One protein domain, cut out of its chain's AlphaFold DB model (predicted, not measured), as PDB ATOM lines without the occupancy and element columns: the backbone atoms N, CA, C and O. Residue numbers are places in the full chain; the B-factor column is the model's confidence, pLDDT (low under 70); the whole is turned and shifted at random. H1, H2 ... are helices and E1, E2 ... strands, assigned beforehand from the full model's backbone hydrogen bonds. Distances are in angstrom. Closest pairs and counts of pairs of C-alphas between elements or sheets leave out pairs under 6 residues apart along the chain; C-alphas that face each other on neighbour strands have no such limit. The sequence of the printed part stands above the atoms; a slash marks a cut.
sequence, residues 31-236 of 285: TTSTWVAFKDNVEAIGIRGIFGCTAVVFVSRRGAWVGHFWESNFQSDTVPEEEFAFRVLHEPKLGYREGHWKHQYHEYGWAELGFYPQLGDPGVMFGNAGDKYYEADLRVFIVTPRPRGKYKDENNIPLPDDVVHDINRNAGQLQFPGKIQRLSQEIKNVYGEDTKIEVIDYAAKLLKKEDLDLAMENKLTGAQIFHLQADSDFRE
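What this domain is: This is residues 31 to 236 of the 285 residues of an uncharacterized protein of Colletotrichum graminicola (strain M1.001 / M2 / FGSC 10212) (UniProt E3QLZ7). A twisted sheet of five strands makes the body, with helices H2 and H6 over one face and strand E2 over the other. Beyond one end of the strands a loose lobe holds H5, H7 and H8, while the small helices H3 and H4 sit at the opposite end. The printed part has 206 residues, with eight named helices and six named strands in the order E1 E2 E3 E4 H1 H2 H3 H4 E5 H5 H6 E6 H7 H8; under half of the residues are in named elements. The sheet, E1 E4 E3 E5 E6, is mixed, and so is the class, helices and strands. The whole is compact, with a radius of gyration of the C-alphas of 19.2 A, but elongated, 64 by 37 by 34 A.

How they stand to each other: Start at edge strand E1, residues 31 to 37: it is antiparallel to E4, residues 63 to 69, with N 34 and O 66 2.9 A apart. E2, residues 43 to 48, pairs with no named strand; its closest C-alphas to E4 are Ile 45 and Val 66, 7.5 A. E3, residues 54 to 59, forms a hairpin with E4 (N 56 and O 67, 2.9 A). H1, residues 71 to 74, only grazes the sheet and touches residues 83 to 88 of H2, residues 81 to 94, closest at C-alphas 73 and 84, 5.3 A. H2 runs along the strands over E1, at 21 degrees on the local plane and a height over the sheet of 10.0 A. H3, residues 112 to 115, and H4, residues 121 to 124, touch, closest at C-alphas 113 and 123, 4.1 A. E5, residues 139 to 145, is antiparallel to E3 (N 57 and O 141, 2.8 A) and parallel to E6, residues 196 to 202 (N 142 and O 198, 2.9 A). With H5, residues 161 to 164, and H6, residues 177 to 191, between them, E5 and E6 make a strand-helix-strand unit, two parallel neighbours joined through helices, with a right-handed crossover. H6 lies over E5 on the same face as H2, giving two layers, helices on one face of the sheet; H2 and H6 only just touch, with 3 pairs of C-alphas within 8 A, closest at Leu 89 and Leu 183, 6.5 A. H7, residues 209 to 216, and H8, residues 222 to 229, are not on the sheet and are close but not clearly touching, their C-alphas 215 and 225 being 7.2 A apart. Every O i to N i+4 pair is within hydrogen-bond range in H6, H7 and H8, and 7 of 10 in H2; H1, H3, H4 and H5 are too short for one.

Where its parts are: Find C-alpha 31 at (31.498, 7.158, -42.396); from there E1 runs 20.9 A. E4 measures 20.4 A, H2 19.1 A, E5 19.9 A and E6 19.5 A. H6 begins at C-alpha 177, (17.416, 10.794, -30.149), and runs 21.0 A; H8 ends at C-alpha 229, (33.061, -5.435, -28.943).

The domain as a whole: Look for the farthest C-alphas at Lys 132 and Asn 155, 64.2 A apart. The printed part has no cut. The links H2 to H3, H4 to E5, E5 to H5 and H5 to H6 are long. The pLDDT is under 70 at residues 76 to 78 and 128 to 136.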
ATOM      1  N   THR A  31      32.730   7.774 -41.920       88.38
ATOM      2  CA  THR A  31      31.498   7.158 -42.396       88.38
ATOM      3  C   THR A  31      31.820   6.288 -43.596       88.38
ATOM      4  O   THR A  31      32.738   6.568 -44.366       88.38
ATOM      5  N   THR A  32      31.112   5.173 -43.709       90.62
ATOM      6  CA  THR A  32      31.331   4.186 -44.767       90.62
ATOM      7  C   THR A  32      29.988   3.738 -45.305       90.62
ATOM      8  O   THR A  32      29.038   3.600 -44.536       90.62
ATOM      9  N   SER A  33      29.894   3.453 -46.593       92.69
ATOM     10  CA  SER A  33      28.703   2.879 -47.188       92.69
ATOM     11  C   SER A  33      29.012   1.909 -48.315       92.69
ATOM     12  O   SER A  33      30.106   1.860 -48.873       92.69
ATOM     13  N   THR A  34      28.011   1.109 -48.653       92.69
ATOM     14  CA  THR A  34      28.014   0.288 -49.857       92.69
ATOM     15  C   THR A  34      26.593   0.152 -50.381       92.69
ATOM     16  O   THR A  34      25.622   0.523 -49.719       92.69
ATOM     17  N   TRP A  35      26.458  -0.364 -51.594       93.06
ATOM     18  CA  TRP A  35      25.182  -0.447 -52.288       93.06
ATOM     19  C   TRP A  35      25.109  -1.693 -53.163       93.06
ATOM     20  O   TRP A  35      26.129  -2.246 -53.589       93.06
ATOM     21  N   VAL A  36      23.895  -2.141 -53.462       91.56
ATOM     22  CA  VAL A  36      23.628  -3.262 -54.362       91.56
ATOM     23  C   VAL A  36      22.382  -2.974 -55.190       91.56
ATOM     24  O   VAL A  36      21.377  -2.515 -54.658       91.56
ATOM     25  N   ALA A  37      22.442  -3.236 -56.495       88.94
ATOM     26  CA  ALA A  37      21.265  -3.201 -57.354       88.94
ATOM     27  C   ALA A  37      20.565  -4.564 -57.329       88.94
ATOM     28  O   ALA A  37      21.210  -5.603 -57.467       88.94
ATOM     29  N   PHE A  38      19.246  -4.552 -57.192       87.81
ATOM     30  CA  PHE A  38      18.401  -5.725 -57.331       87.81
ATOM     31  C   PHE A  38      18.084  -5.925 -58.806       87.81
ATOM     32  O   PHE A  38      17.484  -5.072 -59.457       87.81
ATOM     33  N   LYS A  39      18.548  -7.054 -59.331       83.12
ATOM     34  CA  LYS A  39      18.301  -7.503 -60.701       83.12
ATOM     35  C   LYS A  39      17.774  -8.933 -60.630       83.12
ATOM     36  O   LYS A  39      16.950  -9.253 -59.782       83.12
ATOM     37  N   ASP A  40      18.302  -9.818 -61.461       81.06
ATOM     38  CA  ASP A  40      17.814 -11.193 -61.577       81.06
ATOM     39  C   ASP A  40      18.535 -12.173 -60.631       81.06
ATOM     40  O   ASP A  40      18.316 -13.382 -60.700       81.06
ATOM     41  N   ASN A  41      19.399 -11.666 -59.744       80.19
ATOM     42  CA  ASN A  41      20.200 -12.463 -58.818       80.19
ATOM     43  C   ASN A  41      19.689 -12.342 -57.382       80.19
ATOM     44  O   ASN A  41      19.154 -11.312 -56.977       80.19
ATOM     45  N   VAL A  42      19.905 -13.400 -56.597       86.00
ATOM     46  CA  VAL A  42      19.818 -13.312 -55.134       86.00
ATOM     47  C   VAL A  42      20.924 -12.382 -54.661       86.00
ATOM     48  O   VAL A  42      22.086 -12.599 -54.997       86.00
ATOM     49  N   GLU A  43      20.557 -11.377 -53.870       90.56
ATOM     50  CA  GLU A  43      21.507 -10.402 -53.347       90.56
ATOM     51  C   GLU A  43      21.440 -10.302 -51.825       90.56
ATOM     52  O   GLU A  43      20.411 -10.560 -51.203       90.56
ATOM     53  N   ALA A  44      22.548  -9.918 -51.203       90.19
ATOM     54  CA  ALA A  44      22.623  -9.640 -49.786       90.19
ATOM     55  C   ALA A  44      23.632  -8.526 -49.508       90.19
ATOM     56  O   ALA A  44      24.724  -8.486 -50.080       90.19
ATOM     57  N   ILE A  45      23.247  -7.641 -48.593       91.62
ATOM     58  CA  ILE A  45      24.068  -6.545 -48.095       91.62
ATOM     59  C   ILE A  45      23.977  -6.513 -46.571       91.62
ATOM     60  O   ILE A  45      22.889  -6.657 -46.011       91.62
ATOM     61  N   GLY A  46      25.103  -6.368 -45.879       89.00
ATOM     62  CA  GLY A  46      25.113  -6.382 -44.416       89.00
ATOM     63  C   GLY A  46      26.160  -5.476 -43.788       89.00
ATOM     64  O   GLY A  46      27.119  -5.067 -44.439       89.00
ATOM     65  N   ILE A  47      25.973  -5.201 -42.499       89.25
ATOM     66  CA  ILE A  47      26.980  -4.583 -41.628       89.25
ATOM     67  C   ILE A  47      27.237  -5.544 -40.479       89.25
ATOM     68  O   ILE A  47      26.314  -6.165 -39.942       89.25
ATOM     69  N   ARG A  48      28.503  -5.646 -40.087       84.94
ATOM     70  CA  ARG A  48      28.929  -6.409 -38.919       84.94
ATOM     71  C   ARG A  48      29.717  -5.534 -37.962       84.94
ATOM     72  O   ARG A  48      30.501  -4.707 -38.408       84.94
ATOM     73  N   GLY A  49      29.542  -5.789 -36.670       83.25
ATOM     74  CA  GLY A  49      30.370  -5.227 -35.613       83.25
ATOM     75  C   GLY A  49      29.973  -3.831 -35.158       83.25
ATOM     76  O   GLY A  49      30.836  -3.097 -34.698       83.25
ATOM     77  N   ILE A  50      28.704  -3.425 -35.283       89.44
ATOM     78  CA  ILE A  50      28.274  -2.153 -34.682       89.44
ATOM     79  C   ILE A  50      28.151  -2.332 -33.158       89.44
ATOM     80  O   ILE A  50      27.353  -3.126 -32.672       89.44
ATOM     81  N   PHE A  51      28.953  -1.607 -32.378       88.62
ATOM     82  CA  PHE A  51      28.957  -1.681 -30.903       88.62
ATOM     83  C   PHE A  51      28.776  -0.305 -30.240       88.62
ATOM     84  O   PHE A  51      29.343  -0.010 -29.189       88.62
ATOM     85  N   GLY A  52      27.962   0.550 -30.858       90.44
ATOM     86  CA  GLY A  52      27.787   1.971 -30.521       90.44
ATOM     87  C   GLY A  52      27.539   2.847 -31.750       90.44
ATOM     88  O   GLY A  52      27.111   3.988 -31.641       90.44
ATOM     89  N   CYS A  53      27.794   2.304 -32.935       93.00
ATOM     90  CA  CYS A  53      27.634   3.001 -34.203       93.00
ATOM     91  C   CYS A  53      26.165   3.059 -34.637       93.00
ATOM     92  O   CYS A  53      25.364   2.208 -34.244       93.00
ATOM     93  N   THR A  54      25.835   4.021 -35.496       95.50
ATOM     94  CA  THR A  54      24.530   4.115 -36.163       95.50
ATOM     95  C   THR A  54      24.664   3.592 -37.588       95.50
ATOM     96  O   THR A  54      25.608   3.936 -38.293       95.50
ATOM     97  N   ALA A  55      23.714   2.780 -38.033       95.75
ATOM     98  CA  ALA A  55      23.612   2.314 -39.406       95.75
ATOM     99  C   ALA A  55      22.323   2.819 -40.056       95.75
ATOM    100  O   ALA A  55      21.308   2.993 -39.384       95.75
ATOM    101  N   VAL A  56      22.348   3.027 -41.369       97.06
ATOM    102  CA  VAL A  56      21.158   3.391 -42.141       97.06
ATOM    103  C   VAL A  56      21.039   2.483 -43.347       97.06
ATOM    104  O   VAL A  56      22.004   2.311 -44.085       97.06
ATOM    105  N   VAL A  57      19.858   1.916 -43.557       96.81
ATOM    106  CA  VAL A  57      19.548   1.036 -44.684       96.81
ATOM    107  C   VAL A  57      18.453   1.685 -45.510       96.81
ATOM    108  O   VAL A  57      17.347   1.887 -45.019       96.81
ATOM    109  N   PHE A  58      18.745   1.981 -46.768       95.31
ATOM    110  CA  PHE A  58      17.759   2.347 -47.774       95.31
ATOM    111  C   PHE A  58      17.473   1.104 -48.601       95.31
ATOM    112  O   PHE A  58      18.405   0.434 -49.046       95.31
ATOM    113  N   VAL A  59      16.203   0.796 -48.829       93.50
ATOM    114  CA  VAL A  59      15.799  -0.305 -49.699       93.50
ATOM    115  C   VAL A  59      14.616   0.113 -50.557       93.50
ATOM    116  O   VAL A  59      13.650   0.703 -50.075       93.50
ATOM    117  N   SER A  60      14.698  -0.197 -51.844       89.50
ATOM    118  CA  SER A  60      13.610  -0.056 -52.804       89.50
ATOM    119  C   SER A  60      13.454  -1.349 -53.598       89.50
ATOM    120  O   SER A  60      14.123  -2.356 -53.362       89.50
ATOM    121  N   ARG A  61      12.593  -1.306 -54.611       84.00
ATOM    122  CA  ARG A  61      12.474  -2.374 -55.601       84.00
ATOM    123  C   ARG A  61      13.721  -2.596 -56.457       84.00
ATOM    124  O   ARG A  61      13.873  -3.680 -57.003       84.00
ATOM    125  N   ARG A  62      14.583  -1.590 -56.612       86.56
ATOM    126  CA  ARG A  62      15.720  -1.628 -57.551       86.56
ATOM    127  C   ARG A  62      17.053  -1.877 -56.872       86.56
ATOM    128  O   ARG A  62      18.048  -2.075 -57.559       86.56
ATOM    129  N   GLY A  63      17.102  -1.843 -55.547       90.94
ATOM    130  CA  GLY A  63      18.341  -2.051 -54.823       90.94
ATOM    131  C   GLY A  63      18.291  -1.559 -53.393       90.94
ATOM    132  O   GLY A  63      17.240  -1.198 -52.858       90.94
ATOM    133  N   ALA A  64      19.468  -1.551 -52.787       94.19
ATOM    134  CA  ALA A  64      19.677  -1.094 -51.435       94.19
ATOM    135  C   ALA A  64      21.005  -0.359 -51.283       94.19
ATOM    136  O   ALA A  64      21.982  -0.640 -51.977       94.19
ATOM    137  N   TRP A  65      21.036   0.545 -50.314       95.06
ATOM    138  CA  TRP A  65      22.226   1.250 -49.860       95.06
ATOM    139  C   TRP A  65      22.307   1.117 -48.350       95.06
ATOM    140  O   TRP A  65      21.290   1.162 -47.657       95.06
ATOM    141  N   VAL A  66      23.514   0.925 -47.843       95.88
ATOM    142  CA  VAL A  66      23.757   0.734 -46.423       95.88
ATOM    143  C   VAL A  66      24.915   1.615 -45.999       95.88
ATOM    144  O   VAL A  66      26.014   1.479 -46.528       95.88
ATOM    145  N   GLY A  67      24.662   2.495 -45.037       94.50
ATOM    146  CA  GLY A  67      25.645   3.365 -44.408       94.50
ATOM    147  C   GLY A  67      25.933   2.952 -42.972       94.50
ATOM    148  O   GLY A  67      25.049   2.482 -42.257       94.50
ATOM    149  N   HIS A  68      27.169   3.166 -42.549       94.00
ATOM    150  CA  HIS A  68      27.672   2.976 -41.199       94.00
ATOM    151  C   HIS A  68      28.355   4.263 -40.736       94.00
ATOM    152  O   HIS A  68      29.225   4.798 -41.431       94.00
ATOM    153  N   PHE A  69      27.968   4.736 -39.555       93.00
ATOM    154  CA  PHE A  69      28.430   5.979 -38.959       93.00
ATOM    155  C   PHE A  69      28.955   5.712 -37.551       93.00
ATOM    156  O   PHE A  69      28.211   5.244 -36.682       93.00
ATOM    157  N   TRP A  70      30.225   6.048 -37.316       89.94
ATOM    158  CA  TRP A  70      30.839   5.906 -35.999       89.94
ATOM    159  C   TRP A  70      30.088   6.693 -34.923       89.94
ATOM    160  O   TRP A  70      29.599   7.797 -35.169       89.94
ATOM    161  N   GLU A  71      30.032   6.120 -33.717       89.81
ATOM    162  CA  GLU A  71      29.366   6.706 -32.545       89.81
ATOM    163  C   GLU A  71      29.840   8.127 -32.236       89.81
ATOM    164  O   GLU A  71      29.046   8.985 -31.851       89.81
ATOM    165  N   SER A  72      31.135   8.368 -32.416       87.19
ATOM    166  CA  SER A  72      31.797   9.648 -32.188       87.19
ATOM    167  C   SER A  72      31.050  10.798 -32.868       87.19
ATOM    168  O   SER A  72      30.767  11.799 -32.221       87.19
ATOM    169  N   ASN A  73      30.579  10.613 -34.108       89.12
ATOM    170  CA  ASN A  73      29.777  11.600 -34.840       89.12
ATOM    171  C   ASN A  73      28.495  12.019 -34.100       89.12
ATOM    172  O   ASN A  73      27.961  13.114 -34.302       89.12
ATOM    173  N   PHE A  74      27.968  11.154 -33.238       90.12
ATOM    174  CA  PHE A  74      26.722  11.363 -32.516       90.12
ATOM    175  C   PHE A  74      26.918  11.896 -31.092       90.12
ATOM    176  O   PHE A  74      26.018  12.545 -30.562       90.12
ATOM    177  N   GLN A  75      28.100  11.768 -30.501       85.62
ATOM    178  CA  GLN A  75      28.384  12.293 -29.165       85.62
ATOM    179  C   GLN A  75      28.553  13.823 -29.206       85.62
ATOM    180  O   GLN A  75      29.512  14.349 -29.760       85.62
ATOM    181  N   SER A  76      27.579  14.560 -28.660       68.31
ATOM    182  CA  SER A  76      27.597  16.037 -28.581       68.31
ATOM    183  C   SER A  76      28.755  16.585 -27.754       68.31
ATOM    184  O   SER A  76      29.191  17.712 -27.960       68.31
ATOM    185  N   ASP A  77      29.242  15.779 -26.819       68.69
ATOM    186  CA  ASP A  77      30.194  16.197 -25.795       68.69
ATOM    187  C   ASP A  77      31.635  16.151 -26.332       68.69
ATOM    188  O   ASP A  77      32.550  16.719 -25.740       68.69
ATOM    189  N   THR A  78      31.829  15.476 -27.468       65.00
ATOM    190  CA  THR A  78      33.129  15.234 -28.099       65.00
ATOM    191  C   THR A  78      33.211  15.776 -29.524       65.00
ATOM    192  O   THR A  78      34.314  15.886 -30.050       65.00
ATOM    193  N   VAL A  79      32.080  16.113 -30.159       70.50
ATOM    194  CA  VAL A  79      32.029  16.494 -31.580       70.50
ATOM    195  C   VAL A  79      31.179  17.745 -31.808       70.50
ATOM    196  O   VAL A  79      29.995  17.741 -31.454       70.50
ATOM    197  N   PRO A  80      31.741  18.799 -32.441       84.19
ATOM    198  CA  PRO A  80      30.986  19.977 -32.846       84.19
ATOM    199  C   PRO A  80      29.801  19.625 -33.742       84.19
ATOM    200  O   PRO A  80      29.845  18.701 -34.551       84.19
ATOM    201  N   GLU A  81      28.747  20.426 -33.649       87.56
ATOM    202  CA  GLU A  81      27.539  20.248 -34.452       87.56
ATOM    203  C   GLU A  81      27.822  20.272 -35.970       87.56
ATOM    204  O   GLU A  81      27.257  19.503 -36.744       87.56
ATOM    205  N   GLU A  82      28.774  21.099 -36.391       88.69
ATOM    206  CA  GLU A  82      29.221  21.188 -37.784       88.69
ATOM    207  C   GLU A  82      29.811  19.869 -38.300       88.69
ATOM    208  O   GLU A  82      29.556  19.488 -39.441       88.69
ATOM    209  N   GLU A  83      30.531  19.135 -37.450       88.06
ATOM    210  CA  GLU A  83      31.134  17.858 -37.826       88.06
ATOM    211  C   GLU A  83      30.056  16.777 -37.974       88.06
ATOM    212  O   GLU A  83      30.083  16.020 -38.938       88.06
ATOM    213  N   PHE A  84      29.031  16.752 -37.110       92.00
ATOM    214  CA  PHE A  84      27.865  15.886 -37.331       92.00
ATOM    215  C   PHE A  84      27.165  16.218 -38.656       92.00
ATOM    216  O   PHE A  84      26.875  15.320 -39.453       92.00
ATOM    217  N   ALA A  85      26.904  17.503 -38.911       93.19
ATOM    218  CA  ALA A  85      26.258  17.942 -40.141       93.19
ATOM    219  C   ALA A  85      27.071  17.536 -41.380       93.19
ATOM    220  O   ALA A  85      26.509  17.040 -42.357       93.19
ATOM    221  N   PHE A  86      28.394  17.676 -41.334       91.31
ATOM    222  CA  PHE A  86      29.258  17.277 -42.432       91.31
ATOM    223  C   PHE A  86      29.338  15.748 -42.579       91.31
ATOM    224  O   PHE A  86      28.959  15.203 -43.618       91.31
ATOM    225  N   ARG A  87      29.756  15.031 -41.535       90.56
ATOM    226  CA  ARG A  87      30.055  13.592 -41.588       90.56
ATOM    227  C   ARG A  87      28.835  12.704 -41.738       90.56
ATOM    228  O   ARG A  87      28.941  11.654 -42.358       90.56
ATOM    229  N   VAL A  88      27.686  13.095 -41.185       94.25
ATOM    230  CA  VAL A  88      26.472  12.257 -41.179       94.25
ATOM    231  C   VAL A  88      25.439  12.740 -42.193       94.25
ATOM    232  O   VAL A  88      24.805  11.916 -42.851       94.25
ATOM    233  N   LEU A  89      25.263  14.057 -42.350       95.00
ATOM    234  CA  LEU A  89      24.216  14.606 -43.225       95.00
ATOM    235  C   LEU A  89      24.724  14.968 -44.630       95.00
ATOM    236  O   LEU A  89      23.938  14.961 -45.579       95.00
ATOM    237  N   HIS A  90      26.015  15.276 -44.791       92.44
ATOM    238  CA  HIS A  90      26.581  15.711 -46.071       92.44
ATOM    239  C   HIS A  90      27.384  14.622 -46.795       92.44
ATOM    240  O   HIS A  90      27.002  14.251 -47.904       92.44
ATOM    241  N   GLU A  91      28.455  14.080 -46.197       90.94
ATOM    242  CA  GLU A  91      29.297  13.059 -46.856       90.94
ATOM    243  C   GLU A  91      28.455  11.844 -47.311       90.94
ATOM    244  O   GLU A  91      28.484  11.502 -48.501       90.94
ATOM    245  N   PRO A  92      27.594  11.244 -46.455       93.00
ATOM    246  CA  PRO A  92      26.823  10.062 -46.811       93.00
ATOM    247  C   PRO A  92      25.808  10.305 -47.925       93.00
ATOM    248  O   PRO A  92      25.410   9.369 -48.614       93.00
ATOM    249  N   LYS A  93      25.410  11.568 -48.106       93.94
ATOM    250  CA  LYS A  93      24.409  12.005 -49.074       93.94
ATOM    251  C   LYS A  93      24.948  12.060 -50.499       93.94
ATOM    252  O   LYS A  93      24.199  11.736 -51.417       93.94
ATOM    253  N   LEU A  94      26.218  12.437 -50.683       90.88
ATOM    254  CA  LEU A  94      26.785  12.761 -52.002       90.88
ATOM    255  C   LEU A  94      27.869  11.806 -52.517       90.88
ATOM    256  O   LEU A  94      28.223  11.910 -53.682       90.88
ATOM    257  N   GLY A  95      28.388  10.873 -51.717       89.06
ATOM    258  CA  GLY A  95      29.403   9.940 -52.229       89.06
ATOM    259  C   GLY A  95      30.752  10.612 -52.513       89.06
ATOM    260  O   GLY A  95      30.948  11.801 -52.259       89.06
ATOM    261  N   TYR A  96      31.691   9.850 -53.071       90.19
ATOM    262  CA  TYR A  96      32.961  10.359 -53.594       90.19
ATOM    263  C   TYR A  96      33.228   9.809 -54.984       90.19
ATOM    264  O   TYR A  96      32.826   8.702 -55.320       90.19
ATOM    265  N   ARG A  97      33.965  10.563 -55.800       89.75
ATOM    266  CA  ARG A  97      34.354  10.135 -57.150       89.75
ATOM    267  C   ARG A  97      35.687   9.401 -57.162       89.75
ATOM    268  O   ARG A  97      36.503   9.556 -56.251       89.75
ATOM    269  N   GLU A  98      35.896   8.631 -58.226       87.88
ATOM    270  CA  GLU A  98      37.161   7.956 -58.500       87.88
ATOM    271  C   GLU A  98      38.324   8.964 -58.453       87.88
ATOM    272  O   GLU A  98      38.209  10.101 -58.916       87.88
ATOM    273  N   GLY A  99      39.426   8.569 -57.818       86.06
ATOM    274  CA  GLY A  99      40.559   9.448 -57.516       86.06
ATOM    275  C   GLY A  99      40.532  10.061 -56.111       86.06
ATOM    276  O   GLY A  99      41.585  10.443 -55.605       86.06
ATOM    277  N   HIS A 100      39.382  10.093 -55.427       87.25
ATOM    278  CA  HIS A 100      39.328  10.436 -54.005       87.25
ATOM    279  C   HIS A 100      39.552   9.188 -53.135       87.25
ATOM    280  O   HIS A 100      38.914   8.159 -53.342       87.25
ATOM    281  N   TRP A 101      40.406   9.266 -52.111       84.31
ATOM    282  CA  TRP A 101      40.775   8.097 -51.293       84.31
ATOM    283  C   TRP A 101      39.595   7.463 -50.535       84.31
ATOM    284  O   TRP A 101      39.603   6.258 -50.281       84.31
ATOM    285  N   LYS A 102      38.560   8.254 -50.210       84.19
ATOM    286  CA  LYS A 102      37.312   7.767 -49.590       84.19
ATOM    287  C   LYS A 102      36.352   7.069 -50.560       84.19
ATOM    288  O   LYS A 102      35.398   6.454 -50.100       84.19
ATOM    289  N   HIS A 103      36.586   7.123 -51.873       87.94
ATOM    290  CA  HIS A 103      35.708   6.501 -52.873       87.94
ATOM    291  C   HIS A 103      35.492   5.005 -52.622       87.94
ATOM    292  O   HIS A 103      34.364   4.532 -52.669       87.94
ATOM    293  N   GLN A 104      36.546   4.281 -52.241       84.25
ATOM    294  CA  GLN A 104      36.464   2.851 -51.915       84.25
ATOM    295  C   GLN A 104      35.559   2.532 -50.711       84.25
ATOM    296  O   GLN A 104      35.099   1.404 -50.566       84.25
ATOM    297  N   TYR A 105      35.318   3.513 -49.840       85.19
ATOM    298  CA  TYR A 105      34.481   3.365 -48.651       85.19
ATOM    299  C   TYR A 105      33.100   3.967 -48.833       85.19
ATOM    300  O   TYR A 105      32.255   3.790 -47.964       85.19
ATOM    301  N   HIS A 106      32.902   4.753 -49.889       86.56
ATOM    302  CA  HIS A 106      31.745   5.617 -50.029       86.56
ATOM    303  C   HIS A 106      31.593   6.086 -51.485       86.56
ATOM    304  O   HIS A 106      31.703   7.271 -51.797       86.56
ATOM    305  N   GLU A 107      31.401   5.126 -52.393       90.94
ATOM    306  CA  GLU A 107      31.329   5.347 -53.847       90.94
ATOM    307  C   GLU A 107      30.141   6.239 -54.237       90.94
ATOM    308  O   GLU A 107      30.315   7.256 -54.907       90.94
ATOM    309  N   TYR A 108      28.941   5.882 -53.775       93.19
ATOM    310  CA  TYR A 108      27.721   6.647 -54.014       93.19
ATOM    311  C   TYR A 108      27.070   7.055 -52.705       93.19
ATOM    312  O   TYR A 108      26.956   6.266 -51.761       93.19
ATOM    313  N   GLY A 109      26.599   8.296 -52.684       94.12
ATOM    314  CA  GLY A 109      25.751   8.781 -51.615       94.12
ATOM    315  C   GLY A 109      24.301   8.369 -51.821       94.12
ATOM    316  O   GLY A 109      23.856   8.161 -52.951       94.12
ATOM    317  N   TRP A 110      23.539   8.275 -50.734       93.56
ATOM    318  CA  TRP A 110      22.152   7.823 -50.816       93.56
ATOM    319  C   TRP A 110      21.305   8.712 -51.743       93.56
ATOM    320  O   TRP A 110      20.558   8.170 -52.550       93.56
ATOM    321  N   ALA A 111      21.485  10.042 -51.740       91.81
ATOM    322  CA  ALA A 111      20.722  10.943 -52.615       91.81
ATOM    323  C   ALA A 111      21.114  10.797 -54.090       91.81
ATOM    324  O   ALA A 111      20.265  10.943 -54.977       91.81
ATOM    325  N   GLU A 112      22.381  10.472 -54.358       91.50
ATOM    326  CA  GLU A 112      22.848  10.206 -55.718       91.50
ATOM    327  C   GLU A 112      22.117   9.024 -56.345       91.50
ATOM    328  O   GLU A 112      21.780   9.058 -57.524       91.50
ATOM    329  N   LEU A 113      21.789   8.019 -55.534       91.44
ATOM    330  CA  LEU A 113      21.092   6.819 -55.982       91.44
ATOM    331  C   LEU A 113      19.590   7.035 -56.261       91.44
ATOM    332  O   LEU A 113      18.903   6.104 -56.677       91.44
ATOM    333  N   GLY A 114      19.046   8.234 -56.030       87.12
ATOM    334  CA  GLY A 114      17.661   8.580 -56.385       87.12
ATOM    335  C   GLY A 114      17.545   9.499 -57.600       87.12
ATOM    336  O   GLY A 114      16.737   9.260 -58.494       87.12
ATOM    337  N   PHE A 115      18.354  10.559 -57.642       83.81
ATOM    338  CA  PHE A 115      18.060  11.740 -58.466       83.81
ATOM    339  C   PHE A 115      19.100  12.047 -59.552       83.81
ATOM    340  O   PHE A 115      19.091  13.143 -60.112       83.81
ATOM    341  N   TYR A 116      20.002  11.110 -59.861       87.19
ATOM    342  CA  TYR A 116      21.149  11.359 -60.741       87.19
ATOM    343  C   TYR A 116      21.184  10.354 -61.905       87.19
ATOM    344  O   TYR A 116      22.102   9.538 -61.987       87.19
ATOM    345  N   PRO A 117      20.222  10.404 -62.850       84.94
ATOM    346  CA  PRO A 117      20.114   9.438 -63.952       84.94
ATOM    347  C   PRO A 117      21.356   9.353 -64.852       84.94
ATOM    348  O   PRO A 117      21.580   8.335 -65.501       84.94
ATOM    349  N   GLN A 118      22.202  10.382 -64.864       86.38
ATOM    350  CA  GLN A 118      23.503  10.366 -65.531       86.38
ATOM    351  C   GLN A 118      24.472   9.306 -64.977       86.38
ATOM    352  O   GLN A 118      25.452   8.985 -65.643       86.38
ATOM    353  N   LEU A 119      24.214   8.762 -63.782       86.44
ATOM    354  CA  LEU A 119      24.973   7.653 -63.197       86.44
ATOM    355  C   LEU A 119      24.496   6.278 -63.699       86.44
ATOM    356  O   LEU A 119      25.066   5.268 -63.299       86.44
ATOM    357  N   GLY A 120      23.479   6.214 -64.566       86.06
ATOM    358  CA  GLY A 120      22.893   4.964 -65.057       86.06
ATOM    359  C   GLY A 120      21.978   4.298 -64.025       86.06
ATOM    360  O   GLY A 120      21.342   4.988 -63.227       86.06
ATOM    361  N   ASP A 121      21.922   2.959 -64.026       83.56
ATOM    362  CA  ASP A 121      21.074   2.169 -63.113       83.56
ATOM    363  C   ASP A 121      21.197   2.577 -61.626       83.56
ATOM    364  O   ASP A 121      20.158   2.689 -60.966       83.56
ATOM    365  N   PRO A 122      22.405   2.830 -61.065       87.88
ATOM    366  CA  PRO A 122      22.541   3.247 -59.670       87.88
ATOM    367  C   PRO A 122      21.819   4.561 -59.369       87.88
ATOM    368  O   PRO A 122      21.168   4.671 -58.337       87.88
ATOM    369  N   GLY A 123      21.877   5.533 -60.282       88.44
ATOM    370  CA  GLY A 123      21.391   6.898 -60.065       88.44
ATOM    371  C   GLY A 123      19.873   7.070 -60.003       88.44
ATOM    372  O   GLY A 123      19.392   8.177 -59.774       88.44
ATOM    373  N   VAL A 124      19.121   5.992 -60.239       86.44
ATOM    374  CA  VAL A 124      17.648   5.952 -60.235       86.44
ATOM    375  C   VAL A 124      17.098   4.811 -59.375       86.44
ATOM    376  O   VAL A 124      15.922   4.445 -59.486       86.44
ATOM    377  N   MET A 125      17.938   4.213 -58.532       88.25
ATOM    378  CA  MET A 125      17.613   3.065 -57.689       88.25
ATOM    379  C   MET A 125      16.508   3.378 -56.676       88.25
ATOM    380  O   MET A 125      15.590   2.579 -56.490       88.25
ATOM    381  N   PHE A 126      16.541   4.550 -56.050       88.94
ATOM    382  CA  PHE A 126      15.494   5.000 -55.121       88.94
ATOM    383  C   PHE A 126      14.389   5.810 -55.806       88.94
ATOM    384  O   PHE A 126      13.428   6.219 -55.160       88.94
ATOM    385  N   GLY A 127      14.487   5.927 -57.132       74.25
ATOM    386  CA  GLY A 127      13.488   6.518 -58.004       74.25
ATOM    387  C   GLY A 127      13.683   8.015 -58.239       74.25
ATOM    388  O   GLY A 127      14.227   8.738 -57.413       74.25
ATOM    389  N   ASN A 128      13.188   8.450 -59.396       63.41
ATOM    390  CA  ASN A 128      13.186   9.819 -59.893       63.41
ATOM    391  C   ASN A 128      11.763  10.127 -60.396       63.41
ATOM    392  O   ASN A 128      11.174   9.291 -61.081       63.41
ATOM    393  N   ALA A 129      11.225  11.316 -60.111       55.69
ATOM    394  CA  ALA A 129       9.895  11.749 -60.559       55.69
ATOM    395  C   ALA A 129       9.714  11.747 -62.096       55.69
ATOM    396  O   ALA A 129       8.586  11.763 -62.581       55.69
ATOM    397  N   GLY A 130      10.808  11.720 -62.867       56.53
ATOM    398  CA  GLY A 130      10.786  11.583 -64.328       56.53
ATOM    399  C   GLY A 130      10.649  10.145 -64.850       56.53
ATOM    400  O   GLY A 130      10.572   9.948 -66.063       56.53
ATOM    401  N   ASP A 131      10.644   9.136 -63.976       59.00
ATOM    402  CA  ASP A 131      10.479   7.738 -64.367       59.00
ATOM    403  C   ASP A 131       8.992   7.398 -64.527       59.00
ATOM    404  O   ASP A 131       8.204   7.512 -63.588       59.00
ATOM    405  N   LYS A 132       8.598   6.937 -65.720       51.44
ATOM    406  CA  LYS A 132       7.212   6.530 -66.011       51.44
ATOM    407  C   LYS A 132       6.720   5.357 -65.148       51.44
ATOM    408  O   LYS A 132       5.523   5.090 -65.128       51.44
ATOM    409  N   TYR A 133       7.631   4.667 -64.462       47.28
ATOM    410  CA  TYR A 133       7.361   3.595 -63.504       47.28
ATOM    411  C   TYR A 133       7.822   3.953 -62.084       47.28
ATOM    412  O   TYR A 133       8.148   3.058 -61.302       47.28
ATOM    413  N   TYR A 134       7.912   5.246 -61.749       58.44
ATOM    414  CA  TYR A 134       8.195   5.678 -60.384       58.44
ATOM    415  C   TYR A 134       7.099   5.173 -59.440       58.44
ATOM    416  O   TYR A 134       5.992   5.706 -59.388       58.44
ATOM    417  N   GLU A 135       7.430   4.139 -58.674       59.34
ATOM    418  CA  GLU A 135       6.642   3.691 -57.538       59.34
ATOM    419  C   GLU A 135       7.398   4.054 -56.264       59.34
ATOM    420  O   GLU A 135       8.514   3.582 -56.028       59.34
ATOM    421  N   ALA A 136       6.780   4.897 -55.438       62.91
ATOM    422  CA  ALA A 136       7.303   5.261 -54.131       62.91
ATOM    423  C   ALA A 136       7.242   4.047 -53.185       62.91
ATOM    424  O   ALA A 136       6.299   3.879 -52.413       62.91
ATOM    425  N   ASP A 137       8.254   3.182 -53.253       78.25
ATOM    426  CA  ASP A 137       8.431   2.060 -52.324       78.25
ATOM    427  C   ASP A 137       9.772   2.104 -51.584       78.25
ATOM    428  O   ASP A 137      10.252   1.091 -51.079       78.25
ATOM    429  N   LEU A 138      10.371   3.292 -51.483       89.44
ATOM    430  CA  LEU A 138      11.514   3.487 -50.605       89.44
ATOM    431  C   LEU A 138      11.098   3.196 -49.152       89.44
ATOM    432  O   LEU A 138      10.088   3.699 -48.643       89.44
ATOM    433  N   ARG A 139      11.881   2.351 -48.485       93.12
ATOM    434  CA  ARG A 139      11.876   2.164 -47.034       93.12
ATOM    435  C   ARG A 139      13.255   2.515 -46.519       93.12
ATOM    436  O   ARG A 139      14.259   2.122 -47.118       93.12
ATOM    437  N   VAL A 140      13.291   3.231 -45.407       96.00
ATOM    438  CA  VAL A 140      14.537   3.569 -44.735       96.00
ATOM    439  C   VAL A 140      14.493   3.048 -43.311       96.00
ATOM    440  O   VAL A 140      13.510   3.242 -42.603       96.00
ATOM    441  N   PHE A 141      15.567   2.399 -42.890       97.69
ATOM    442  CA  PHE A 141      15.747   1.913 -41.533       97.69
ATOM    443  C   PHE A 141      16.954   2.604 -40.921       97.69
ATOM    444  O   PHE A 141      18.031   2.585 -41.512       97.69
ATOM    445  N   ILE A 142      16.793   3.196 -39.742       97.81
ATOM    446  CA  ILE A 142      17.899   3.759 -38.967       97.81
ATOM    447  C   ILE A 142      18.112   2.859 -37.758       97.81
ATOM    448  O   ILE A 142      17.284   2.828 -36.854       97.81
ATOM    449  N   VAL A 143      19.220   2.126 -37.743       96.81
ATOM    450  CA  VAL A 143      19.590   1.202 -36.669       96.81
ATOM    451  C   VAL A 143      20.591   1.900 -35.751       96.81
ATOM    452  O   VAL A 143      21.709   2.201 -36.161       96.81
ATOM    453  N   THR A 144      20.201   2.189 -34.513       96.38
ATOM    454  CA  THR A 144      20.958   3.044 -33.578       96.38
ATOM    455  C   THR A 144      21.100   2.366 -32.214       96.38
ATOM    456  O   THR A 144      20.209   1.617 -31.814       96.38
ATOM    457  N   PRO A 145      22.193   2.587 -31.461       95.25
ATOM    458  CA  PRO A 145      22.354   1.927 -30.173       95.25
ATOM    459  C   PRO A 145      21.363   2.461 -29.139       95.25
ATOM    460  O   PRO A 145      20.983   3.639 -29.143       95.25
ATOM    461  N   ARG A 146      21.024   1.591 -28.193       94.38
ATOM    462  CA  ARG A 146      20.444   1.967 -26.901       94.38
ATOM    463  C   ARG A 146      21.498   2.588 -25.989       94.38
ATOM    464  O   ARG A 146      22.692   2.314 -26.159       94.38
ATOM    465  N   PRO A 147      21.081   3.330 -24.952       92.38
ATOM    466  CA  PRO A 147      21.976   3.684 -23.870       92.38
ATOM    467  C   PRO A 147      22.640   2.465 -23.246       92.38
ATOM    468  O   PRO A 147      21.976   1.489 -22.883       92.38
ATOM    469  N   ARG A 148      23.967   2.524 -23.123       88.94
ATOM    470  CA  ARG A 148      24.755   1.442 -22.530       88.94
ATOM    471  C   ARG A 148      24.404   1.275 -21.055       88.94
ATOM    472  O   ARG A 148      24.206   2.251 -20.329       88.94
ATOM    473  N   GLY A 149      24.355   0.024 -20.603       81.69
ATOM    474  CA  GLY A 149      24.235  -0.291 -19.185       81.69
ATOM    475  C   GLY A 149      25.434   0.235 -18.392       81.69
ATOM    476  O   GLY A 149      26.555   0.289 -18.893       81.69
ATOM    477  N   LYS A 150      25.202   0.610 -17.133       86.38
ATOM    478  CA  LYS A 150      26.285   0.887 -16.182       86.38
ATOM    479  C   LYS A 150      26.785  -0.433 -15.595       86.38
ATOM    480  O   LYS A 150      25.971  -1.314 -15.330       86.38
ATOM    481  N   TYR A 151      28.090  -0.530 -15.336       88.62
ATOM    482  CA  TYR A 151      28.708  -1.661 -14.621       88.62
ATOM    483  C   TYR A 151      28.550  -1.579 -13.100       88.62
ATOM    484  O   TYR A 151      28.955  -2.490 -12.386       88.62
ATOM    485  N   LYS A 152      27.997  -0.477 -12.591       89.88
ATOM    486  CA  LYS A 152      27.727  -0.260 -11.172       89.88
ATOM    487  C   LYS A 152      26.313   0.273 -10.991       89.88
ATOM    488  O   LYS A 152      25.804   0.969 -11.875       89.88
ATOM    489  N   ASP A 153      25.697  -0.066  -9.868       89.31
ATOM    490  CA  ASP A 153      24.417   0.499  -9.452       89.31
ATOM    491  C   ASP A 153      24.575   1.917  -8.862       89.31
ATOM    492  O   ASP A 153      25.659   2.506  -8.868       89.31
ATOM    493  N   GLU A 154      23.477   2.484  -8.358       90.69
ATOM    494  CA  GLU A 154      23.447   3.824  -7.751       90.69
ATOM    495  C   GLU A 154      24.286   3.934  -6.466       90.69
ATOM    496  O   GLU A 154      24.720   5.026  -6.106       90.69
ATOM    497  N   ASN A 155      24.580   2.805  -5.816       92.94
ATOM    498  CA  ASN A 155      25.395   2.711  -4.605       92.94
ATOM    499  C   ASN A 155      26.860   2.342  -4.909       92.94
ATOM    500  O   ASN A 155      27.613   2.006  -3.994       92.94
ATOM    501  N   ASN A 156      27.283   2.405  -6.180       89.25
ATOM    502  CA  ASN A 156      28.604   1.991  -6.667       89.25
ATOM    503  C   ASN A 156      28.928   0.493  -6.503       89.25
ATOM    504  O   ASN A 156      30.097   0.104  -6.606       89.25
ATOM    505  N   ILE A 157      27.926  -0.362  -6.307       91.19
ATOM    506  CA  ILE A 157      28.111  -1.812  -6.228       91.19
ATOM    507  C   ILE A 157      28.235  -2.373  -7.655       91.19
ATOM    508  O   ILE A 157      27.389  -2.060  -8.498       91.19
ATOM    509  N   PRO A 158      29.270  -3.182  -7.965       89.75
ATOM    510  CA  PRO A 158      29.412  -3.810  -9.275       89.75
ATOM    511  C   PRO A 158      28.208  -4.684  -9.630       89.75
ATOM    512  O   PRO A 158      27.806  -5.543  -8.845       89.75
ATOM    513  N   LEU A 159      27.674  -4.488 -10.831       91.19
ATOM    514  CA  LEU A 159      26.598  -5.305 -11.373       91.19
ATOM    515  C   LEU A 159      27.165  -6.571 -12.039       91.19
ATOM    516  O   LEU A 159      28.223  -6.500 -12.670       91.19
ATOM    517  N   PRO A 160      26.477  -7.720 -11.920       91.19
ATOM    518  CA  PRO A 160      26.803  -8.936 -12.662       91.19
ATOM    519  C   PRO A 160      26.749  -8.764 -14.193       91.19
ATOM    520  O   PRO A 160      25.950  -7.976 -14.708       91.19
ATOM    521  N   ASP A 161      27.563  -9.533 -14.926       89.81
ATOM    522  CA  ASP A 161      27.634  -9.468 -16.396       89.81
ATOM    523  C   ASP A 161      26.299  -9.831 -17.069       89.81
ATOM    524  O   ASP A 161      25.920  -9.208 -18.053       89.81
ATOM    525  N   ASP A 162      25.532 -10.784 -16.548       89.69
ATOM    526  CA  ASP A 162      24.208 -11.124 -17.091       89.69
ATOM    527  C   ASP A 162      23.225  -9.941 -17.031       89.69
ATOM    528  O   ASP A 162      22.434  -9.750 -17.953       89.69
ATOM    529  N   VAL A 163      23.337  -9.084 -16.011       89.69
ATOM    530  CA  VAL A 163      22.557  -7.841 -15.881       89.69
ATOM    531  C   VAL A 163      23.101  -6.723 -16.777       89.69
ATOM    532  O   VAL A 163      22.342  -5.944 -17.362       89.69
ATOM    533  N   VAL A 164      24.426  -6.580 -16.880       89.00
ATOM    534  CA  VAL A 164      25.060  -5.561 -17.739       89.00
ATOM    535  C   VAL A 164      24.813  -5.849 -19.216       89.00
ATOM    536  O   VAL A 164      24.520  -4.931 -19.984       89.00
ATOM    537  N   HIS A 165      24.867  -7.122 -19.583       88.12
ATOM    538  CA  HIS A 165      24.783  -7.595 -20.951       88.12
ATOM    539  C   HIS A 165      23.398  -8.128 -21.318       88.12
ATOM    540  O   HIS A 165      23.297  -8.758 -22.362       88.12
ATOM    541  N   ASP A 166      22.331  -7.900 -20.553       88.69
ATOM    542  CA  ASP A 166      20.984  -8.296 -20.987       88.69
ATOM    543  C   ASP A 166      20.632  -7.624 -22.332       88.69
ATOM    544  O   ASP A 166      20.685  -6.399 -22.472       88.69
ATOM    545  N   ILE A 167      20.275  -8.435 -23.336       87.00
ATOM    546  CA  ILE A 167      19.916  -7.967 -24.683       87.00
ATOM    547  C   ILE A 167      18.638  -7.123 -24.688       87.00
ATOM    548  O   ILE A 167      18.416  -6.378 -25.632       87.00
ATOM    549  N   ASN A 168      17.798  -7.209 -23.657       89.00
ATOM    550  CA  ASN A 168      16.568  -6.426 -23.534       89.00
ATOM    551  C   ASN A 168      16.752  -5.153 -22.701       89.00
ATOM    552  O   ASN A 168      15.824  -4.350 -22.574       89.00
ATOM    553  N   ARG A 169      17.944  -4.932 -22.136       88.38
ATOM    554  CA  ARG A 169      18.213  -3.744 -21.331       88.38
ATOM    555  C   ARG A 169      18.017  -2.482 -22.168       88.38
ATOM    556  O   ARG A 169      18.515  -2.384 -23.290       88.38
ATOM    557  N   ASN A 170      17.295  -1.519 -21.594       92.06
ATOM    558  CA  ASN A 170      16.962  -0.231 -22.211       92.06
ATOM    559  C   ASN A 170      16.255  -0.347 -23.578       92.06
ATOM    560  O   ASN A 170      16.369   0.565 -24.394       92.06
ATOM    561  N   ALA A 171      15.544  -1.450 -23.849       92.25
ATOM    562  CA  ALA A 171      14.787  -1.614 -25.091       92.25
ATOM    563  C   ALA A 171      13.797  -0.458 -25.316       92.25
ATOM    564  O   ALA A 171      13.140   0.003 -24.380       92.25
ATOM    565  N   GLY A 172      13.723   0.022 -26.560       93.06
ATOM    566  CA  GLY A 172      12.920   1.177 -26.962       93.06
ATOM    567  C   GLY A 172      13.537   2.542 -26.630       93.06
ATOM    568  O   GLY A 172      12.942   3.570 -26.951       93.06
ATOM    569  N   GLN A 173      14.715   2.589 -25.999       96.06
ATOM    570  CA  GLN A 173      15.446   3.837 -25.760       96.06
ATOM    571  C   GLN A 173      16.510   4.061 -26.832       96.06
ATOM    572  O   GLN A 173      17.209   3.137 -27.239       96.06
ATOM    573  N   LEU A 174      16.698   5.319 -27.233       95.88
ATOM    574  CA  LEU A 174      17.721   5.714 -28.200       95.88
ATOM    575  C   LEU A 174      18.854   6.439 -27.476       95.88
ATOM    576  O   LEU A 174      18.593   7.342 -26.686       95.88
ATOM    577  N   GLN A 175      20.106   6.094 -27.777       94.62
ATOM    578  CA  GLN A 175      21.266   6.810 -27.237       94.62
ATOM    579  C   GLN A 175      21.367   8.251 -27.777       94.62
ATOM    580  O   GLN A 175      21.818   9.140 -27.061       94.62
ATOM    581  N   PHE A 176      20.933   8.504 -29.021       93.69
ATOM    582  CA  PHE A 176      21.131   9.791 -29.713       93.69
ATOM    583  C   PHE A 176      19.847  10.386 -30.325       93.69
ATOM    584  O   PHE A 176      19.843  10.752 -31.503       93.69
ATOM    585  N   PRO A 177      18.737  10.521 -29.575       95.75
ATOM    586  CA  PRO A 177      17.416  10.794 -30.149       95.75
ATOM    587  C   PRO A 177      17.369  12.070 -31.006       95.75
ATOM    588  O   PRO A 177      16.833  12.040 -32.112       95.75
ATOM    589  N   GLY A 178      17.989  13.170 -30.560       94.94
ATOM    590  CA  GLY A 178      17.985  14.438 -31.305       94.94
ATOM    591  C   GLY A 178      18.745  14.383 -32.638       94.94
ATOM    592  O   GLY A 178      18.282  14.920 -33.643       94.94
ATOM    593  N   LYS A 179      19.889  13.690 -32.687       95.38
ATOM    594  CA  LYS A 179      20.663  13.523 -33.930       95.38
ATOM    595  C   LYS A 179      20.006  12.524 -34.882       95.38
ATOM    596  O   LYS A 179      19.999  12.758 -36.087       95.38
ATOM    597  N   ILE A 180      19.372  11.474 -34.353       97.38
ATOM    598  CA  ILE A 180      18.559  10.547 -35.154       97.38
ATOM    599  C   ILE A 180      17.359  11.274 -35.773       97.38
ATOM    600  O   ILE A 180      17.110  11.116 -36.964       97.38
ATOM    601  N   GLN A 181      16.674  12.139 -35.021       97.56
ATOM    602  CA  GLN A 181      15.585  12.958 -35.559       97.56
ATOM    603  C   GLN A 181      16.055  13.853 -36.714       97.56
ATOM    604  O   GLN A 181      15.369  13.962 -37.728       97.56
ATOM    605  N   ARG A 182      17.232  14.473 -36.589       96.81
ATOM    606  CA  ARG A 182      17.789  15.338 -37.639       96.81
ATOM    607  C   ARG A 182      18.209  14.573 -38.886       96.81
ATOM    608  O   ARG A 182      17.951  15.046 -39.986       96.81
ATOM    609  N   LEU A 183      18.790  13.388 -38.722       97.56
ATOM    610  CA  LEU A 183      19.065  12.483 -39.835       97.56
ATOM    611  C   LEU A 183      17.768  12.069 -40.547       97.56
ATOM    612  O   LEU A 183      17.686  12.184 -41.765       97.56
ATOM    613  N   SER A 184      16.728  11.680 -39.800       98.31
ATOM    614  CA  SER A 184      15.406  11.385 -40.369       98.31
ATOM    615  C   SER A 184      14.825  12.573 -41.137       98.31
ATOM    616  O   SER A 184      14.288  12.391 -42.226       98.31
ATOM    617  N   GLN A 185      14.949  13.789 -40.594       97.94
ATOM    618  CA  GLN A 185      14.465  14.993 -41.263       97.94
ATOM    619  C   GLN A 185      15.241  15.276 -42.551       97.94
ATOM    620  O   GLN A 185      14.629  15.603 -43.557       97.94
ATOM    621  N   GLU A 186      16.563  15.106 -42.562       97.19
ATOM    622  CA  GLU A 186      17.358  15.305 -43.779       97.19
ATOM    623  C   GLU A 186      16.969  14.319 -44.888       97.19
ATOM    624  O   GLU A 186      16.854  14.695 -46.053       97.19
ATOM    625  N   ILE A 187      16.695  13.065 -44.527       95.81
ATOM    626  CA  ILE A 187      16.218  12.048 -45.472       95.81
ATOM    627  C   ILE A 187      14.854  12.453 -46.047       95.81
ATOM    628  O   ILE A 187      14.651  12.388 -47.260       95.81
ATOM    629  N   LYS A 188      13.936  12.927 -45.197       94.50
ATOM    630  CA  LYS A 188      12.623  13.438 -45.618       94.50
ATOM    631  C   LYS A 188      12.711  14.708 -46.459       94.50
ATOM    632  O   LYS A 188      11.961  14.838 -47.418       94.50
ATOM    633  N   ASN A 189      13.654  15.602 -46.174       93.25
ATOM    634  CA  ASN A 189      13.885  16.797 -46.985       93.25
ATOM    635  C   ASN A 189      14.251  16.434 -48.433       93.25
ATOM    636  O   ASN A 189      13.921  17.178 -49.353       93.25
ATOM    637  N   VAL A 190      14.929  15.298 -48.639       90.88
ATOM    638  CA  VAL A 190      15.347  14.835 -49.968       90.88
ATOM    639  C   VAL A 190      14.283  13.974 -50.657       90.88
ATOM    640  O   VAL A 190      14.016  14.183 -51.837       90.88
ATOM    641  N   TYR A 191      13.671  13.018 -49.954       89.25
ATOM    642  CA  TYR A 191      12.730  12.053 -50.555       89.25
ATOM    643  C   TYR A 191      11.246  12.381 -50.350       89.25
ATOM    644  O   TYR A 191      10.383  11.720 -50.926       89.25
ATOM    645  N   GLY A 192      10.938  13.411 -49.564       88.88
ATOM    646  CA  GLY A 192       9.586  13.837 -49.211       88.88
ATOM    647  C   GLY A 192       9.178  13.427 -47.794       88.88
ATOM    648  O   GLY A 192       9.633  12.416 -47.253       88.88
ATOM    649  N   GLU A 193       8.269  14.204 -47.199       90.75
ATOM    650  CA  GLU A 193       7.799  14.031 -45.813       90.75
ATOM    651  C   GLU A 193       7.129  12.676 -45.537       90.75
ATOM    652  O   GLU A 193       7.222  12.154 -44.418       90.75
ATOM    653  N   ASP A 194       6.530  12.079 -46.571       89.12
ATOM    654  CA  ASP A 194       5.861  10.772 -46.531       89.12
ATOM    655  C   ASP A 194       6.837   9.584 -46.630       89.12
ATOM    656  O   ASP A 194       6.416   8.420 -46.627       89.12
ATOM    657  N   THR A 195       8.149   9.843 -46.709       90.56
ATOM    658  CA  THR A 195       9.168   8.787 -46.711       90.56
ATOM    659  C   THR A 195       9.043   7.945 -45.445       90.56
ATOM    660  O   THR A 195       9.103   8.450 -44.321       90.56
ATOM    661  N   LYS A 196       8.891   6.630 -45.627       93.31
ATOM    662  CA  LYS A 196       8.724   5.679 -44.527       93.31
ATOM    663  C   LYS A 196      10.080   5.371 -43.901       93.31
ATOM    664  O   LYS A 196      10.870   4.620 -44.475       93.31
ATOM    665  N   ILE A 197      10.316   5.963 -42.733       96.44
ATOM    666  CA  ILE A 197      11.518   5.769 -41.923       96.44
ATOM    667  C   ILE A 197      11.137   5.012 -40.649       96.44
ATOM    668  O   ILE A 197      10.281   5.474 -39.896       96.44
ATOM    669  N   GLU A 198      11.789   3.883 -40.400       97.25
ATOM    670  CA  GLU A 198      11.677   3.122 -39.156       97.25
ATOM    671  C   GLU A 198      12.987   3.227 -38.369       97.25
ATOM    672  O   GLU A 198      14.072   2.982 -38.899       97.25
ATOM    673  N   VAL A 199      12.897   3.634 -37.103       97.69
ATOM    674  CA  VAL A 199      14.055   3.729 -36.207       97.69
ATOM    675  C   VAL A 199      14.066   2.496 -35.317       97.69
ATOM    676  O   VAL A 199      13.100   2.248 -34.601       97.69
ATOM    677  N   ILE A 200      15.160   1.745 -35.366       95.81
ATOM    678  CA  ILE A 200      15.335   0.470 -34.675       95.81
ATOM    679  C   ILE A 200      16.466   0.628 -33.666       95.81
ATOM    680  O   ILE A 200      17.597   0.967 -34.027       95.81
ATOM    681  N   ASP A 201      16.179   0.365 -32.400       94.75
ATOM    682  CA  ASP A 201      17.184   0.334 -31.349       94.75
ATOM    683  C   ASP A 201      17.828  -1.055 -31.213       94.75
ATOM    684  O   ASP A 201      17.142  -2.074 -31.261       94.75
ATOM    685  N   TYR A 202      19.146  -1.106 -31.000       93.06
ATOM    686  CA  TYR A 202      19.872  -2.360 -30.756       93.06
ATOM    687  C   TYR A 202      20.701  -2.320 -29.468       93.06
ATOM    688  O   TYR A 202      21.122  -1.256 -28.993       93.06
ATOM    689  N   ALA A 203      20.959  -3.497 -28.898       90.56
ATOM    690  CA  ALA A 203      21.771  -3.635 -27.698       90.56
ATOM    691  C   ALA A 203      23.263  -3.678 -28.063       90.56
ATOM    692  O   ALA A 203      23.799  -4.713 -28.462       90.56
ATOM    693  N   ALA A 204      23.960  -2.551 -27.896       90.44
ATOM    694  CA  ALA A 204      25.400  -2.482 -28.135       90.44
ATOM    695  C   ALA A 204      26.160  -3.508 -27.276       90.44
ATOM    696  O   ALA A 204      25.942  -3.612 -26.065       90.44
ATOM    697  N   LYS A 205      27.078  -4.256 -27.897       90.00
ATOM    698  CA  LYS A 205      27.935  -5.202 -27.181       90.00
ATOM    699  C   LYS A 205      28.936  -4.439 -26.310       90.00
ATOM    700  O   LYS A 205      29.632  -3.532 -26.764       90.00
ATOM    701  N   LEU A 206      28.972  -4.811 -25.038       90.56
ATOM    702  CA  LEU A 206      29.877  -4.270 -24.032       90.56
ATOM    703  C   LEU A 206      31.025  -5.255 -23.780       90.56
ATOM    704  O   LEU A 206      30.914  -6.431 -24.135       90.56
ATOM    705  N   LEU A 207      32.115  -4.776 -23.180       92.12
ATOM    706  CA  LEU A 207      33.164  -5.656 -22.663       92.12
ATOM    707  C   LEU A 207      32.635  -6.394 -21.434       92.12
ATOM    708  O   LEU A 207      31.910  -5.810 -20.636       92.12
ATOM    709  N   LYS A 208      32.998  -7.665 -21.269       91.38
ATOM    710  CA  LYS A 208      32.758  -8.355 -19.996       91.38
ATOM    711  C   LYS A 208      33.602  -7.719 -18.905       91.38
ATOM    712  O   LYS A 208      34.621  -7.102 -19.213       91.38
ATOM    713  N   LYS A 209      33.230  -7.904 -17.638       89.88
ATOM    714  CA  LYS A 209      33.980  -7.316 -16.520       89.88
ATOM    715  C   LYS A 209      35.479  -7.636 -16.563       89.88
ATOM    716  O   LYS A 209      36.289  -6.736 -16.396       89.88
ATOM    717  N   GLU A 210      35.841  -8.887 -16.843       92.06
ATOM    718  CA  GLU A 210      37.245  -9.312 -16.941       92.06
ATOM    719  C   GLU A 210      37.998  -8.553 -18.048       92.06
ATOM    720  O   GLU A 210      39.080  -8.020 -17.812       92.06
ATOM    721  N   ASP A 211      37.402  -8.440 -19.237       94.38
ATOM    722  CA  ASP A 211      37.992  -7.706 -20.362       94.38
ATOM    723  C   ASP A 211      38.035  -6.193 -20.099       94.38
ATOM    724  O   ASP A 211      38.973  -5.515 -20.514       94.38
ATOM    725  N   LEU A 212      37.034  -5.653 -19.395       92.38
ATOM    726  CA  LEU A 212      37.000  -4.256 -18.973       92.38
ATOM    727  C   LEU A 212      38.138  -3.952 -17.994       92.38
ATOM    728  O   LEU A 212      38.828  -2.951 -18.175       92.38
ATOM    729  N   ASP A 213      38.358  -4.809 -16.997       92.81
ATOM    730  CA  ASP A 213      39.445  -4.656 -16.026       92.81
ATOM    731  C   ASP A 213      40.808  -4.696 -16.745       92.81
ATOM    732  O   ASP A 213      41.652  -3.821 -16.538       92.81
ATOM    733  N   LEU A 214      40.997  -5.630 -17.687       95.75
ATOM    734  CA  LEU A 214      42.204  -5.683 -18.522       95.75
ATOM    735  C   LEU A 214      42.373  -4.430 -19.396       95.75
ATOM    736  O   LEU A 214      43.491  -3.927 -19.533       95.75
ATOM    737  N   ALA A 215      41.294  -3.905 -19.982       92.62
ATOM    738  CA  ALA A 215      41.330  -2.667 -20.758       92.62
ATOM    739  C   ALA A 215      41.711  -1.459 -19.886       92.62
ATOM    740  O   ALA A 215      42.556  -0.658 -20.282       92.62
ATOM    741  N   MET A 216      41.150  -1.353 -18.676       91.81
ATOM    742  CA  MET A 216      41.461  -0.282 -17.721       91.81
ATOM    743  C   MET A 216      42.907  -0.340 -17.215       91.81
ATOM    744  O   MET A 216      43.514   0.695 -16.945       91.81
ATOM    745  N   GLU A 217      43.482  -1.538 -17.128       95.25
ATOM    746  CA  GLU A 217      44.893  -1.757 -16.804       95.25
ATOM    747  C   GLU A 217      45.835  -1.573 -18.012       95.25
ATOM    748  O   GLU A 217      47.036  -1.822 -17.895       95.25
ATOM    749  N   ASN A 218      45.319  -1.141 -19.173       92.75
ATOM    750  CA  ASN A 218      46.041  -1.033 -20.449       92.75
ATOM    751  C   ASN A 218      46.691  -2.355 -20.906       92.75
ATOM    752  O   ASN A 218      47.698  -2.357 -21.617       92.75
ATOM    753  N   LYS A 219      46.125  -3.498 -20.499       95.81
ATOM    754  CA  LYS A 219      46.561  -4.840 -20.919       95.81
ATOM    755  C   LYS A 219      45.920  -5.291 -22.231       95.81
ATOM    756  O   LYS A 219      46.375  -6.275 -22.811       95.81
ATOM    757  N   LEU A 220      44.888  -4.586 -22.698       92.00
ATOM    758  CA  LEU A 220      44.305  -4.758 -24.027       92.00
ATOM    759  C   LEU A 220      44.624  -3.549 -24.904       92.00
ATOM    760  O   LEU A 220      44.471  -2.402 -24.494       92.00
ATOM    761  N   THR A 221      45.030  -3.822 -26.138       89.69
ATOM    762  CA  THR A 221      45.163  -2.816 -27.197       89.69
ATOM    763  C   THR A 221      43.788  -2.376 -27.709       89.69
ATOM    764  O   THR A 221      42.808  -3.119 -27.603       89.69
ATOM    765  N   GLY A 222      43.713  -1.204 -28.348       84.56
ATOM    766  CA  GLY A 222      42.478  -0.731 -28.988       84.56
ATOM    767  C   GLY A 222      41.920  -1.720 -30.021       84.56
ATOM    768  O   GLY A 222      40.714  -1.942 -30.069       84.56
ATOM    769  N   ALA A 223      42.793  -2.395 -30.775       84.44
ATOM    770  CA  ALA A 223      42.397  -3.435 -31.724       84.44
ATOM    771  C   ALA A 223      41.774  -4.664 -31.035       84.44
ATOM    772  O   ALA A 223      40.793  -5.216 -31.530       84.44
ATOM    773  N   GLN A 224      42.300  -5.081 -29.878       89.88
ATOM    774  CA  GLN A 224      41.715  -6.181 -29.098       89.88
ATOM    775  C   GLN A 224      40.357  -5.795 -28.511       89.88
ATOM    776  O   GLN A 224      39.414  -6.579 -28.598       89.88
ATOM    777  N   ILE A 225      40.237  -4.579 -27.967       89.56
ATOM    778  CA  ILE A 225      38.963  -4.046 -27.465       89.56
ATOM    779  C   ILE A 225      37.927  -4.014 -28.593       89.56
ATOM    780  O   ILE A 225      36.818  -4.523 -28.424       89.56
ATOM    781  N   PHE A 226      38.312  -3.495 -29.762       87.06
ATOM    782  CA  PHE A 226      37.464  -3.496 -30.948       87.06
ATOM    783  C   PHE A 226      37.025  -4.915 -31.319       87.06
ATOM    784  O   PHE A 226      35.834  -5.139 -31.487       87.06
ATOM    785  N   HIS A 227      37.944  -5.883 -31.416       88.31
ATOM    786  CA  HIS A 227      37.623  -7.266 -31.811       88.31
ATOM    787  C   HIS A 227      36.589  -7.906 -30.877       88.31
ATOM    788  O   HIS A 227      35.659  -8.580 -31.329       88.31
ATOM    789  N   LEU A 228      36.723  -7.656 -29.570       90.88
ATOM    790  CA  LEU A 228      35.788  -8.133 -28.553       90.88
ATOM    791  C   LEU A 228      34.405  -7.486 -28.699       90.88
ATOM    792  O   LEU A 228      33.397  -8.194 -28.705       90.88
ATOM    793  N   GLN A 229      34.334  -6.159 -28.844       90.19
ATOM    794  CA  GLN A 229      33.061  -5.435 -28.943       90.19
ATOM    795  C   GLN A 229      32.368  -5.632 -30.299       90.19
ATOM    796  O   GLN A 229      31.153  -5.806 -30.348       90.19
ATOM    797  N   ALA A 230      33.127  -5.669 -31.392       87.88
ATOM    798  CA  ALA A 230      32.627  -5.925 -32.740       87.88
ATOM    799  C   ALA A 230      32.182  -7.377 -32.950       87.88
ATOM    800  O   ALA A 230      31.555  -7.681 -33.965       87.88
ATOM    801  N   ASP A 231      32.483  -8.275 -32.004       88.12
ATOM    802  CA  ASP A 231      32.199  -9.701 -32.128       88.12
ATOM    803  C   ASP A 231      32.702 -10.256 -33.467       88.12
ATOM    804  O   ASP A 231      31.963 -10.875 -34.237       88.12
ATOM    805  N   SER A 232      33.969  -9.983 -33.770       83.69
ATOM    806  CA  SER A 232      34.590 -10.314 -35.055       83.69
ATOM    807  C   SER A 232      34.629 -11.824 -35.346       83.69
ATOM    808  O   SER A 232      34.740 -12.217 -36.507       83.69
ATOM    809  N   ASP A 233      34.459 -12.654 -34.313       84.12
ATOM    810  CA  ASP A 233      34.323 -14.116 -34.391       84.12
ATOM    811  C   ASP A 233      32.875 -14.592 -34.650       84.12
ATOM    812  O   ASP A 233      32.626 -15.795 -34.690       84.12
ATOM    813  N   PHE A 234      31.905 -13.683 -34.805       83.44
ATOM    814  CA  PHE A 234      30.491 -13.986 -35.090       83.44
ATOM    815  C   PHE A 234      29.806 -14.914 -34.071       83.44
ATOM    816  O   PHE A 234      28.998 -15.769 -34.439       83.44
ATOM    817  N   ARG A 235      30.111 -14.755 -32.782       86.69
ATOM    818  CA  ARG A 235      29.562 -15.617 -31.726       86.69
ATOM    819  C   ARG A 235      28.149 -15.221 -31.310       86.69
ATOM    820  O   ARG A 235      27.419 -16.050 -30.776       86.69
ATOM    821  N   GLU A 236      27.759 -13.972 -31.540       86.44
ATOM    822  CA  GLU A 236      26.476 -13.422 -31.106       86.44
ATOM    823  C   GLU A 236      25.770 -12.667 -32.237       86.44
ATOM    824  O   GLU A 236      26.393 -12.188 -33.179       86.44
TER     825      GLU A 236